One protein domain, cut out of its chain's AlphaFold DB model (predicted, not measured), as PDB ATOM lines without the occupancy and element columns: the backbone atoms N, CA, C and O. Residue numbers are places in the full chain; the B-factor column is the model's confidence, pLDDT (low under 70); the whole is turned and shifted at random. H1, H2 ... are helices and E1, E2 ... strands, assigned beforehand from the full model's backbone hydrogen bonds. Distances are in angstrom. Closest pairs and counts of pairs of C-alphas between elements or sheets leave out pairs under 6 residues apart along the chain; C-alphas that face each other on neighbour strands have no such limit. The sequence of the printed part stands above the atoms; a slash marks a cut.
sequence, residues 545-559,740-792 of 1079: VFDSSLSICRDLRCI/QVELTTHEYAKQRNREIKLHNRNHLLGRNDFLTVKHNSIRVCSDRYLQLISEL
ATOM      1  N   VAL A 545     -36.805  49.105  18.665       84.25
ATOM      2  CA  VAL A 545     -37.473  47.842  18.977       84.25
ATOM      3  C   VAL A 545     -36.923  47.282  20.285       84.25
ATOM      4  O   VAL A 545     -35.722  47.352  20.541       84.25
ATOM      5  N   PHE A 546     -37.798  46.747  21.134       79.50
ATOM      6  CA  PHE A 546     -37.389  46.154  22.404       79.50
ATOM      7  C   PHE A 546     -36.840  44.739  22.183       79.50
ATOM      8  O   PHE A 546     -37.538  43.864  21.677       79.50
ATOM      9  N   ASP A 547     -35.589  44.519  22.576       77.69
ATOM     10  CA  ASP A 547     -34.965  43.205  22.654       77.69
ATOM     11  C   ASP A 547     -35.190  42.634  24.057       77.69
ATOM     12  O   ASP A 547     -34.506  42.994  25.018       77.69
ATOM     13  N   SER A 548     -36.146  41.713  24.157       69.25
ATOM     14  CA  SER A 548     -36.499  41.022  25.399       69.25
ATOM     15  C   SER A 548     -35.409  40.082  25.923       69.25
ATOM     16  O   SER A 548     -35.475  39.676  27.081       69.25
ATOM     17  N   SER A 549     -34.411  39.720  25.108       67.56
ATOM     18  CA  SER A 549     -33.344  38.797  25.510       67.56
ATOM     19  C   SER A 549     -32.192  39.484  26.242       67.56
ATOM     20  O   SER A 549     -31.557  38.855  27.086       67.56
ATOM     21  N   LEU A 550     -31.953  40.768  25.953       73.31
ATOM     22  CA  LEU A 550     -30.971  41.607  26.649       73.31
ATOM     23  C   LEU A 550     -31.611  42.721  27.497       73.31
ATOM     24  O   LEU A 550     -30.896  43.420  28.209       73.31
ATOM     25  N   SER A 551     -32.938  42.886  27.444       73.50
ATOM     26  CA  SER A 551     -33.687  43.982  28.081       73.50
ATOM     27  C   SER A 551     -33.213  45.378  27.646       73.50
ATOM     28  O   SER A 551     -33.070  46.282  28.467       73.50
ATOM     29  N   ILE A 552     -32.965  45.558  26.343       82.56
ATOM     30  CA  ILE A 552     -32.512  46.830  25.751       82.56
ATOM     31  C   ILE A 552     -33.427  47.283  24.609       82.56
ATOM     32  O   ILE A 552     -34.019  46.469  23.904       82.56
ATOM     33  N   CYS A 553     -33.494  48.591  24.368       83.31
ATOM     34  CA  CYS A 553     -34.045  49.135  23.127       83.31
ATOM     35  C   CYS A 553     -32.948  49.163  22.053       83.31
ATOM     36  O   CYS A 553     -31.906  49.787  22.254       83.31
ATOM     37  N   ARG A 554     -33.174  48.511  20.908       87.00
ATOM     38  CA  ARG A 554     -32.290  48.554  19.732       87.00
ATOM     39  C   ARG A 554     -32.819  49.532  18.698       87.00
ATOM     40  O   ARG A 554     -34.010  49.515  18.402       87.00
ATOM     41  N   ASP A 555     -31.940  50.323  18.095       89.44
ATOM     42  CA  ASP A 555     -32.308  51.193  16.975       89.44
ATOM     43  C   ASP A 555     -32.739  50.375  15.753       89.44
ATOM     44  O   ASP A 555     -32.029  49.465  15.316       89.44
ATOM     45  N   LEU A 556     -33.865  50.760  15.155       90.19
ATOM     46  CA  LEU A 556     -34.288  50.257  13.858       90.19
ATOM     47  C   LEU A 556     -33.457  50.922  12.759       90.19
ATOM     48  O   LEU A 556     -33.362  52.145  12.644       90.19
ATOM     49  N   ARG A 557     -32.836  50.085  11.934       90.38
ATOM     50  CA  ARG A 557     -32.015  50.467  10.783       90.38
ATOM     51  C   ARG A 557     -32.648  49.919   9.503       90.38
ATOM     52  O   ARG A 557     -33.603  49.147   9.536       90.38
ATOM     53  N   CYS A 558     -32.094  50.310   8.364       90.50
ATOM     54  CA  CYS A 558     -32.470  49.795   7.053       90.50
ATOM     55  C   CYS A 558     -31.214  49.386   6.269       90.50
ATOM     56  O   CYS A 558     -30.078  49.644   6.690       90.50
ATOM     57  N   ILE A 559     -31.419  48.767   5.106       89.50
ATOM     58  CA  ILE A 559     -30.351  48.521   4.133       89.50
ATOM     59  C   ILE A 559     -29.695  49.854   3.692       89.50
ATOM     60  O   ILE A 559     -30.398  50.862   3.601       89.50
ATOM     61  N   GLN A 740     -34.511  46.561  10.085       92.25
ATOM     62  CA  GLN A 740     -33.356  45.754  10.485       92.25
ATOM     63  C   GLN A 740     -32.870  46.126  11.885       92.25
ATOM     64  O   GLN A 740     -32.929  47.289  12.279       92.25
ATOM     65  N   VAL A 741     -32.320  45.152  12.606       91.38
ATOM     66  CA  VAL A 741     -31.497  45.381  13.802       91.38
ATOM     67  C   VAL A 741     -30.035  45.100  13.478       91.38
ATOM     68  O   VAL A 741     -29.742  44.233  12.653       91.38
ATOM     69  N   GLU A 742     -29.118  45.822  14.119       91.06
ATOM     70  CA  GLU A 742     -27.676  45.586  14.002       91.06
ATOM     71  C   GLU A 742     -27.156  44.814  15.226       91.06
ATOM     72  O   GLU A 742     -27.538  45.102  16.363       91.06
ATOM     73  N   LEU A 743     -26.313  43.812  14.968       88.25
ATOM     74  CA  LEU A 743     -25.700  42.918  15.949       88.25
ATOM     75  C   LEU A 743     -24.175  43.011  15.840       88.25
ATOM     76  O   LEU A 743     -23.608  42.971  14.745       88.25
ATOM     77  N   THR A 744     -23.512  43.120  16.983       87.44
ATOM     78  CA  THR A 744     -22.057  43.220  17.120       87.44
ATOM     79  C   THR A 744     -21.395  41.844  17.195       87.44
ATOM     80  O   THR A 744     -22.039  40.828  17.458       87.44
ATOM     81  N   THR A 745     -20.072  41.795  17.023       82.81
ATOM     82  CA  THR A 745     -19.268  40.557  17.064       82.81
ATOM     83  C   THR A 745     -19.327  39.779  18.381       82.81
ATOM     84  O   THR A 745     -18.876  38.640  18.418       82.81
ATOM     85  N   HIS A 746     -19.847  40.369  19.459       82.56
ATOM     86  CA  HIS A 746     -20.015  39.695  20.752       82.56
ATOM     87  C   HIS A 746     -21.332  38.910  20.848       82.56
ATOM     88  O   HIS A 746     -21.471  38.032  21.691       82.56
ATOM     89  N   GLU A 747     -22.296  39.207  19.977       80.19
ATOM     90  CA  GLU A 747     -23.662  38.675  20.043       80.19
ATOM     91  C   GLU A 747     -23.862  37.461  19.125       80.19
ATOM     92  O   GLU A 747     -24.888  36.779  19.186       80.19
ATOM     93  N   TYR A 748     -22.870  37.156  18.283       84.75
ATOM     94  CA  TYR A 748     -22.918  36.061  17.326       84.75
ATOM     95  C   TYR A 748     -21.559  35.367  17.155       84.75
ATOM     96  O   TYR A 748     -20.499  35.960  17.325       84.75
ATOM     97  N   ALA A 749     -21.595  34.092  16.774       80.25
ATOM     98  CA  ALA A 749     -20.447  33.271  16.423       80.25
ATOM     99  C   ALA A 749     -20.586  32.766  14.978       80.25
ATOM    100  O   ALA A 749     -21.633  32.258  14.569       80.25
ATOM    101  N   LYS A 750     -19.515  32.880  14.187       74.50
ATOM    102  CA  LYS A 750     -19.443  32.295  12.839       74.50
ATOM    103  C   LYS A 750     -19.126  30.803  12.986       74.50
ATOM    104  O   LYS A 750     -18.049  30.479  13.478       74.50
ATOM    105  N   GLN A 751     -20.032  29.906  12.586       64.25
ATOM    106  CA  GLN A 751     -19.754  28.456  12.616       64.25
ATOM    107  C   GLN A 751     -19.072  27.974  11.331       64.25
ATOM    108  O   GLN A 751     -18.117  27.201  11.388       64.25
ATOM    109  N   ARG A 752     -19.546  28.443  10.174       60.22
ATOM    110  CA  ARG A 752     -18.978  28.208   8.834       60.22
ATOM    111  C   ARG A 752     -19.197  29.464   7.984       60.22
ATOM    112  O   ARG A 752     -20.032  30.293   8.329       60.22
ATOM    113  N   ASN A 753     -18.516  29.600   6.843       57.12
ATOM    114  CA  ASN A 753     -18.587  30.795   5.972       57.12
ATOM    115  C   ASN A 753     -19.990  31.154   5.418       57.12
ATOM    116  O   ASN A 753     -20.128  32.166   4.732       57.12
ATOM    117  N   ARG A 754     -21.024  30.345   5.686       66.12
ATOM    118  CA  ARG A 754     -22.401  30.516   5.194       66.12
ATOM    119  C   ARG A 754     -23.448  30.725   6.301       66.12
ATOM    120  O   ARG A 754     -24.567  31.107   5.977       66.12
ATOM    121  N   GLU A 755     -23.097  30.507   7.571       78.75
ATOM    122  CA  GLU A 755     -24.057  30.448   8.683       78.75
ATOM    123  C   GLU A 755     -23.537  31.154   9.936       78.75
ATOM    124  O   GLU A 755     -22.371  31.015  10.331       78.75
ATOM    125  N   ILE A 756     -24.436  31.883  10.592       81.56
ATOM    126  CA  ILE A 756     -24.166  32.591  11.840       81.56
ATOM    127  C   ILE A 756     -25.047  32.026  12.953       81.56
ATOM    128  O   ILE A 756     -26.269  32.024  12.849       81.56
ATOM    129  N   LYS A 757     -24.421  31.594  14.049       81.88
ATOM    130  CA  LYS A 757     -25.109  31.205  15.281       81.88
ATOM    131  C   LYS A 757     -25.155  32.406  16.224       81.88
ATOM    132  O   LYS A 757     -24.120  33.019  16.470       81.88
ATOM    133  N   LEU A 758     -26.313  32.747  16.780       79.81
ATOM    134  CA  LEU A 758     -26.387  33.778  17.828       79.81
ATOM    135  C   LEU A 758     -25.812  33.214  19.138       79.81
ATOM    136  O   LEU A 758     -26.104  32.076  19.493       79.81
ATOM    137  N   HIS A 759     -24.987  33.983  19.856       69.00
ATOM    138  CA  HIS A 759     -24.131  33.455  20.936       69.00
ATOM    139  C   HIS A 759     -24.930  32.777  22.068       69.00
ATOM    140  O   HIS A 759     -24.475  31.797  22.652       69.00
ATOM    141  N   ASN A 760     -26.164  33.241  22.301       59.66
ATOM    142  CA  ASN A 760     -27.064  32.751  23.348       59.66
ATOM    143  C   ASN A 760     -28.205  31.847  22.825       59.66
ATOM    144  O   ASN A 760     -29.160  31.609  23.562       59.66
ATOM    145  N   ARG A 761     -28.182  31.383  21.562       66.25
ATOM    146  CA  ARG A 761     -29.289  30.616  20.945       66.25
ATOM    147  C   ARG A 761     -28.798  29.467  20.068       66.25
ATOM    148  O   ARG A 761     -27.716  29.522  19.499       66.25
ATOM    149  N   ASN A 762     -29.629  28.435  19.900       59.69
ATOM    150  CA  ASN A 762     -29.342  27.312  18.996       59.69
ATOM    151  C   ASN A 762     -29.783  27.533  17.540       59.69
ATOM    152  O   ASN A 762     -29.492  26.690  16.698       59.69
ATOM    153  N   HIS A 763     -30.416  28.664  17.233       67.81
ATOM    154  CA  HIS A 763     -30.858  28.981  15.879       67.81
ATOM    155  C   HIS A 763     -29.707  29.516  15.017       67.81
ATOM    156  O   HIS A 763     -28.855  30.282  15.480       67.81
ATOM    157  N   LEU A 764     -29.713  29.100  13.751       74.38
ATOM    158  CA  LEU A 764     -28.759  29.494  12.722       74.38
ATOM    159  C   LEU A 764     -29.418  30.505  11.780       74.38
ATOM    160  O   LEU A 764     -30.534  30.294  11.305       74.38
ATOM    161  N   LEU A 765     -28.714  31.602  11.515       80.12
ATOM    162  CA  LEU A 765     -29.024  32.570  10.469       80.12
ATOM    163  C   LEU A 765     -28.289  32.153   9.195       80.12
ATOM    164  O   LEU A 765     -27.053  32.097   9.180       80.12
ATOM    165  N   GLY A 766     -29.044  31.881   8.132       78.94
ATOM    166  CA  GLY A 766     -28.489  31.587   6.819       78.94
ATOM    167  C   GLY A 766     -27.997  32.854   6.120       78.94
ATOM    168  O   GLY A 766     -28.364  33.976   6.465       78.94
ATOM    169  N   ARG A 767     -27.188  32.692   5.071       76.75
ATOM    170  CA  ARG A 767     -26.579  33.796   4.301       76.75
ATOM    171  C   ARG A 767     -27.569  34.781   3.650       76.75
ATOM    172  O   ARG A 767     -27.150  35.872   3.260       76.75
ATOM    173  N   ASN A 768     -28.848  34.415   3.542       79.94
ATOM    174  CA  ASN A 768     -29.930  35.280   3.055       79.94
ATOM    175  C   ASN A 768     -30.677  36.024   4.182       79.94
ATOM    176  O   ASN A 768     -31.416  36.962   3.886       79.94
ATOM    177  N   ASP A 769     -30.466  35.657   5.452       83.38
ATOM    178  CA  ASP A 769     -31.101  36.295   6.614       83.38
ATOM    179  C   ASP A 769     -30.324  37.519   7.133       83.38
ATOM    180  O   ASP A 769     -30.876  38.309   7.902       83.38
ATOM    181  N   PHE A 770     -29.050  37.682   6.743       87.31
ATOM    182  CA  PHE A 770     -28.185  38.753   7.248       87.31
ATOM    183  C   PHE A 770     -27.336  39.473   6.182       87.31
ATOM    184  O   PHE A 770     -26.936  38.914   5.161       87.31
ATOM    185  N   LEU A 771     -27.006  40.733   6.475       86.12
ATOM    186  CA  LEU A 771     -26.077  41.599   5.742       86.12
ATOM    187  C   LEU A 771     -24.865  41.903   6.633       86.12
ATOM    188  O   LEU A 771     -25.040  42.426   7.729       86.12
ATOM    189  N   THR A 772     -23.640  41.662   6.167       81.38
ATOM    190  CA  THR A 772     -22.425  42.116   6.872       81.38
ATOM    191  C   THR A 772     -22.182  43.611   6.643       81.38
ATOM    192  O   THR A 772     -22.232  44.082   5.507       81.38
ATOM    193  N   VAL A 773     -21.875  44.346   7.710       78.31
ATOM    194  CA  VAL A 773     -21.608  45.793   7.719       78.31
ATOM    195  C   VAL A 773     -20.150  46.056   8.152       78.31
ATOM    196  O   VAL A 773     -19.407  45.141   8.526       78.31
ATOM    197  N   LYS A 774     -19.678  47.304   8.020       69.44
ATOM    198  CA  LYS A 774     -18.335  47.726   8.461       69.44
ATOM    199  C   LYS A 774     -18.127  47.407   9.952       69.44
ATOM    200  O   LYS A 774     -19.051  47.542  10.740       69.44
ATOM    201  N   HIS A 775     -16.896  47.045  10.324       71.69
ATOM    202  CA  HIS A 775     -16.501  46.584  11.672       71.69
ATOM    203  C   HIS A 775     -17.031  45.197  12.086       71.69
ATOM    204  O   HIS A 775     -17.119  44.909  13.275       71.69
ATOM    205  N   ASN A 776     -17.329  44.308  11.126       77.50
ATOM    206  CA  ASN A 776     -17.855  42.960  11.391       77.50
ATOM    207  C   ASN A 776     -19.191  42.944  12.168       77.50
ATOM    208  O   ASN A 776     -19.535  41.917  12.741       77.50
ATOM    209  N   SER A 777     -19.976  44.023  12.177       85.69
ATOM    210  CA  SER A 777     -21.381  43.919  12.581       85.69
ATOM    211  C   SER A 777     -22.206  43.242  11.480       85.69
ATOM    212  O   SER A 777     -21.808  43.190  10.309       85.69
ATOM    213  N   ILE A 778     -23.362  42.696  11.850       88.81
ATOM    214  CA  ILE A 778     -24.344  42.147  10.910       88.81
ATOM    215  C   ILE A 778     -25.705  42.803  11.124       88.81
ATOM    216  O   ILE A 778     -26.059  43.152  12.247       88.81
ATOM    217  N   ARG A 779     -26.487  42.946  10.055       90.25
ATOM    218  CA  ARG A 779     -27.888  43.371  10.110       90.25
ATOM    219  C   ARG A 779     -28.813  42.229   9.733       90.25
ATOM    220  O   ARG A 779     -28.555  41.547   8.747       90.25
ATOM    221  N   VAL A 780     -29.885  42.062  10.498       90.94
ATOM    222  CA  VAL A 780     -30.917  41.026  10.331       90.94
ATOM    223  C   VAL A 780     -32.277  41.720  10.308       90.94
ATOM    224  O   VAL A 780     -32.450  42.714  11.014       90.94
ATOM    225  N   CYS A 781     -33.248  41.226   9.530       91.12
ATOM    226  CA  CYS A 781     -34.618  41.758   9.586       91.12
ATOM    227  C   CYS A 781     -35.156  41.716  11.023       91.12
ATOM    228  O   CYS A 781     -35.068  40.675  11.674       91.12
ATOM    229  N   SER A 782     -35.746  42.811  11.507       89.31
ATOM    230  CA  SER A 782     -36.252  42.926  12.876       89.31
ATOM    231  C   SER A 782     -37.288  41.854  13.179       89.31
ATOM    232  O   SER A 782     -37.186  41.230  14.220       89.31
ATOM    233  N   ASP A 783     -38.213  41.563  12.262       84.88
ATOM    234  CA  ASP A 783     -39.237  40.530  12.472       84.88
ATOM    235  C   ASP A 783     -38.616  39.134  12.602       84.88
ATOM    236  O   ASP A 783     -38.989  38.363  13.483       84.88
ATOM    237  N   ARG A 784     -37.610  38.823  11.772       85.06
ATOM    238  CA  ARG A 784     -36.882  37.547  11.832       85.06
ATOM    239  C   ARG A 784     -36.041  37.447  13.102       85.06
ATOM    240  O   ARG A 784     -36.009  36.397  13.727       85.06
ATOM    241  N   TYR A 785     -35.393  38.535  13.509       85.06
ATOM    242  CA  TYR A 785     -34.650  38.600  14.762       85.06
ATOM    243  C   TYR A 785     -35.571  38.472  15.983       85.06
ATOM    244  O   TYR A 785     -35.284  37.683  16.876       85.06
ATOM    245  N   LEU A 786     -36.699  39.189  15.992       81.44
ATOM    246  CA  LEU A 786     -37.726  39.106  17.027       81.44
ATOM    247  C   LEU A 786     -38.285  37.693  17.136       81.44
ATOM    248  O   LEU A 786     -38.373  37.196  18.251       81.44
ATOM    249  N   GLN A 787     -38.569  37.015  16.017       78.19
ATOM    250  CA  GLN A 787     -38.893  35.584  16.018       78.19
ATOM    251  C   GLN A 787     -37.804  34.792  16.761       78.19
ATOM    252  O   GLN A 787     -38.102  34.189  17.787       78.19
ATOM    253  N   LEU A 788     -36.540  34.913  16.341       75.50
ATOM    254  CA  LEU A 788     -35.394  34.180  16.903       75.50
ATOM    255  C   LEU A 788     -35.099  34.462  18.392       75.50
ATOM    256  O   LEU A 788     -34.535  33.606  19.077       75.50
ATOM    257  N   ILE A 789     -35.462  35.639  18.923       71.56
ATOM    258  CA  ILE A 789     -35.355  35.927  20.366       71.56
ATOM    259  C   ILE A 789     -36.640  35.599  21.146       71.56
ATOM    260  O   ILE A 789     -36.549  35.225  22.320       71.56
ATOM    261  N   SER A 790     -37.809  35.664  20.499       60.72
ATOM    262  CA  SER A 790     -39.108  35.213  21.027       60.72
ATOM    263  C   SER A 790     -39.236  33.689  21.074       60.72
ATOM    264  O   SER A 790     -39.985  33.168  21.893       60.72
ATOM    265  N   GLU A 791     -38.381  32.963  20.341       47.94
ATOM    266  CA  GLU A 791     -38.037  31.546  20.548       47.94
ATOM    267  C   GLU A 791     -37.265  31.328  21.875       47.94
ATOM    268  O   GLU A 791     -36.437  30.434  22.027       47.94
ATOM    269  N   LEU A 792     -37.532  32.171  22.881       41.19
ATOM    270  CA  LEU A 792     -37.616  31.756  24.273       41.19
ATOM    271  C   LEU A 792     -39.038  31.190  24.457       41.19
ATOM    272  O   LEU A 792     -39.962  31.940  24.794       41.19
TER     273      LEU A 792
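Overview. This is residues 545 to 559 and 740 to 792 of the 1079 residues of the protein "G_PROTEIN_RECEP_F2_4 domain-containing protein" of Mytilus coruscus (UniProt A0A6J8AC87). Three small antiparallel sheets and one short helix make this domain: the three-stranded sheet E3, E8, E7 has the meander E4, E5, E6 at one side and the hairpin E1, E2 at another, and H1 stands up from it between those two parts. The sheet E3, E8, E7 holds the two elements nearest the mean of the C-alphas, E8 and E3, while E1 and E2 are the farthest out. The 68 printed residues follow the order E1 to E8, then H1, and the class is mixed, helices and strands. The whole is compact, with a radius of gyration of the C-alphas of 11.1 A and spans of 29 by 25 by 20 A.

Arrangement. E1, residues 545 to 547, and E2, residues 552 to 555, form an antiparallel hairpin, with N 545 and O 554 2.8 A apart. E3, residues 740 to 743, is an edge strand whose antiparallel neighbour is E8, residues 778 to 781; N 743 and O 778 are 2.8 A apart. The closest C-alphas of E2 and E3 are those of Asp 555 and Val 741, 6.7 A apart. E4, residues 748 to 752, E5, residues 755 to 758, and E6, residues 764 to 766, form a meander, each strand the antiparallel neighbour of the one before. N 749 and O 757 are 2.8 A apart, and N 765 and O 756 are 2.8 A apart. E7, residues 770 to 772, forms a hairpin with E8, with N 779 and O 771 2.8 A apart. H1, residues 782 to 790, is on the sheet E3, E8, E7 and stands up from it at 82 degrees, at a height over the sheet of 8.2 A. It only grazes the sheet E4, E5, E6. The closest C-alphas of E1 and H1 are those of Asp 547 and Leu 786, 7.5 A apart. In H1 every O i to N i+4 pair is within hydrogen-bond range. E1 and E3 are only just apart, at 8.3 A.

Along the chain. E1 begins at C-alpha 545, (-37.473, 47.842, 18.977). E4, the longest strand by residues, spans 12.2 A from C-alpha 748, (-22.918, 36.061, 17.326). E8 spans 10.4 A, E5 10.0 A, and E2 and E3 9.8 A each; E7, E1 and E6 span 6.7, 6.4 and 6.3 A. H1 spans 11.6 A and ends at C-alpha 790, (-39.108, 35.213, 21.027).

Size, cuts and confidence. The two C-alphas farthest apart are those of Ser 551 and Asn 753, at 29.8 A. Residues 560 to 739 are not printed, and C-alphas 559 and 740 are 7.6 A apart across the cut. The links printed whole are tight. The mean pLDDT of the printed part is 78.4; 15 residues are under 70, among them 751 to 754, 759 to 763 and 790 to 792.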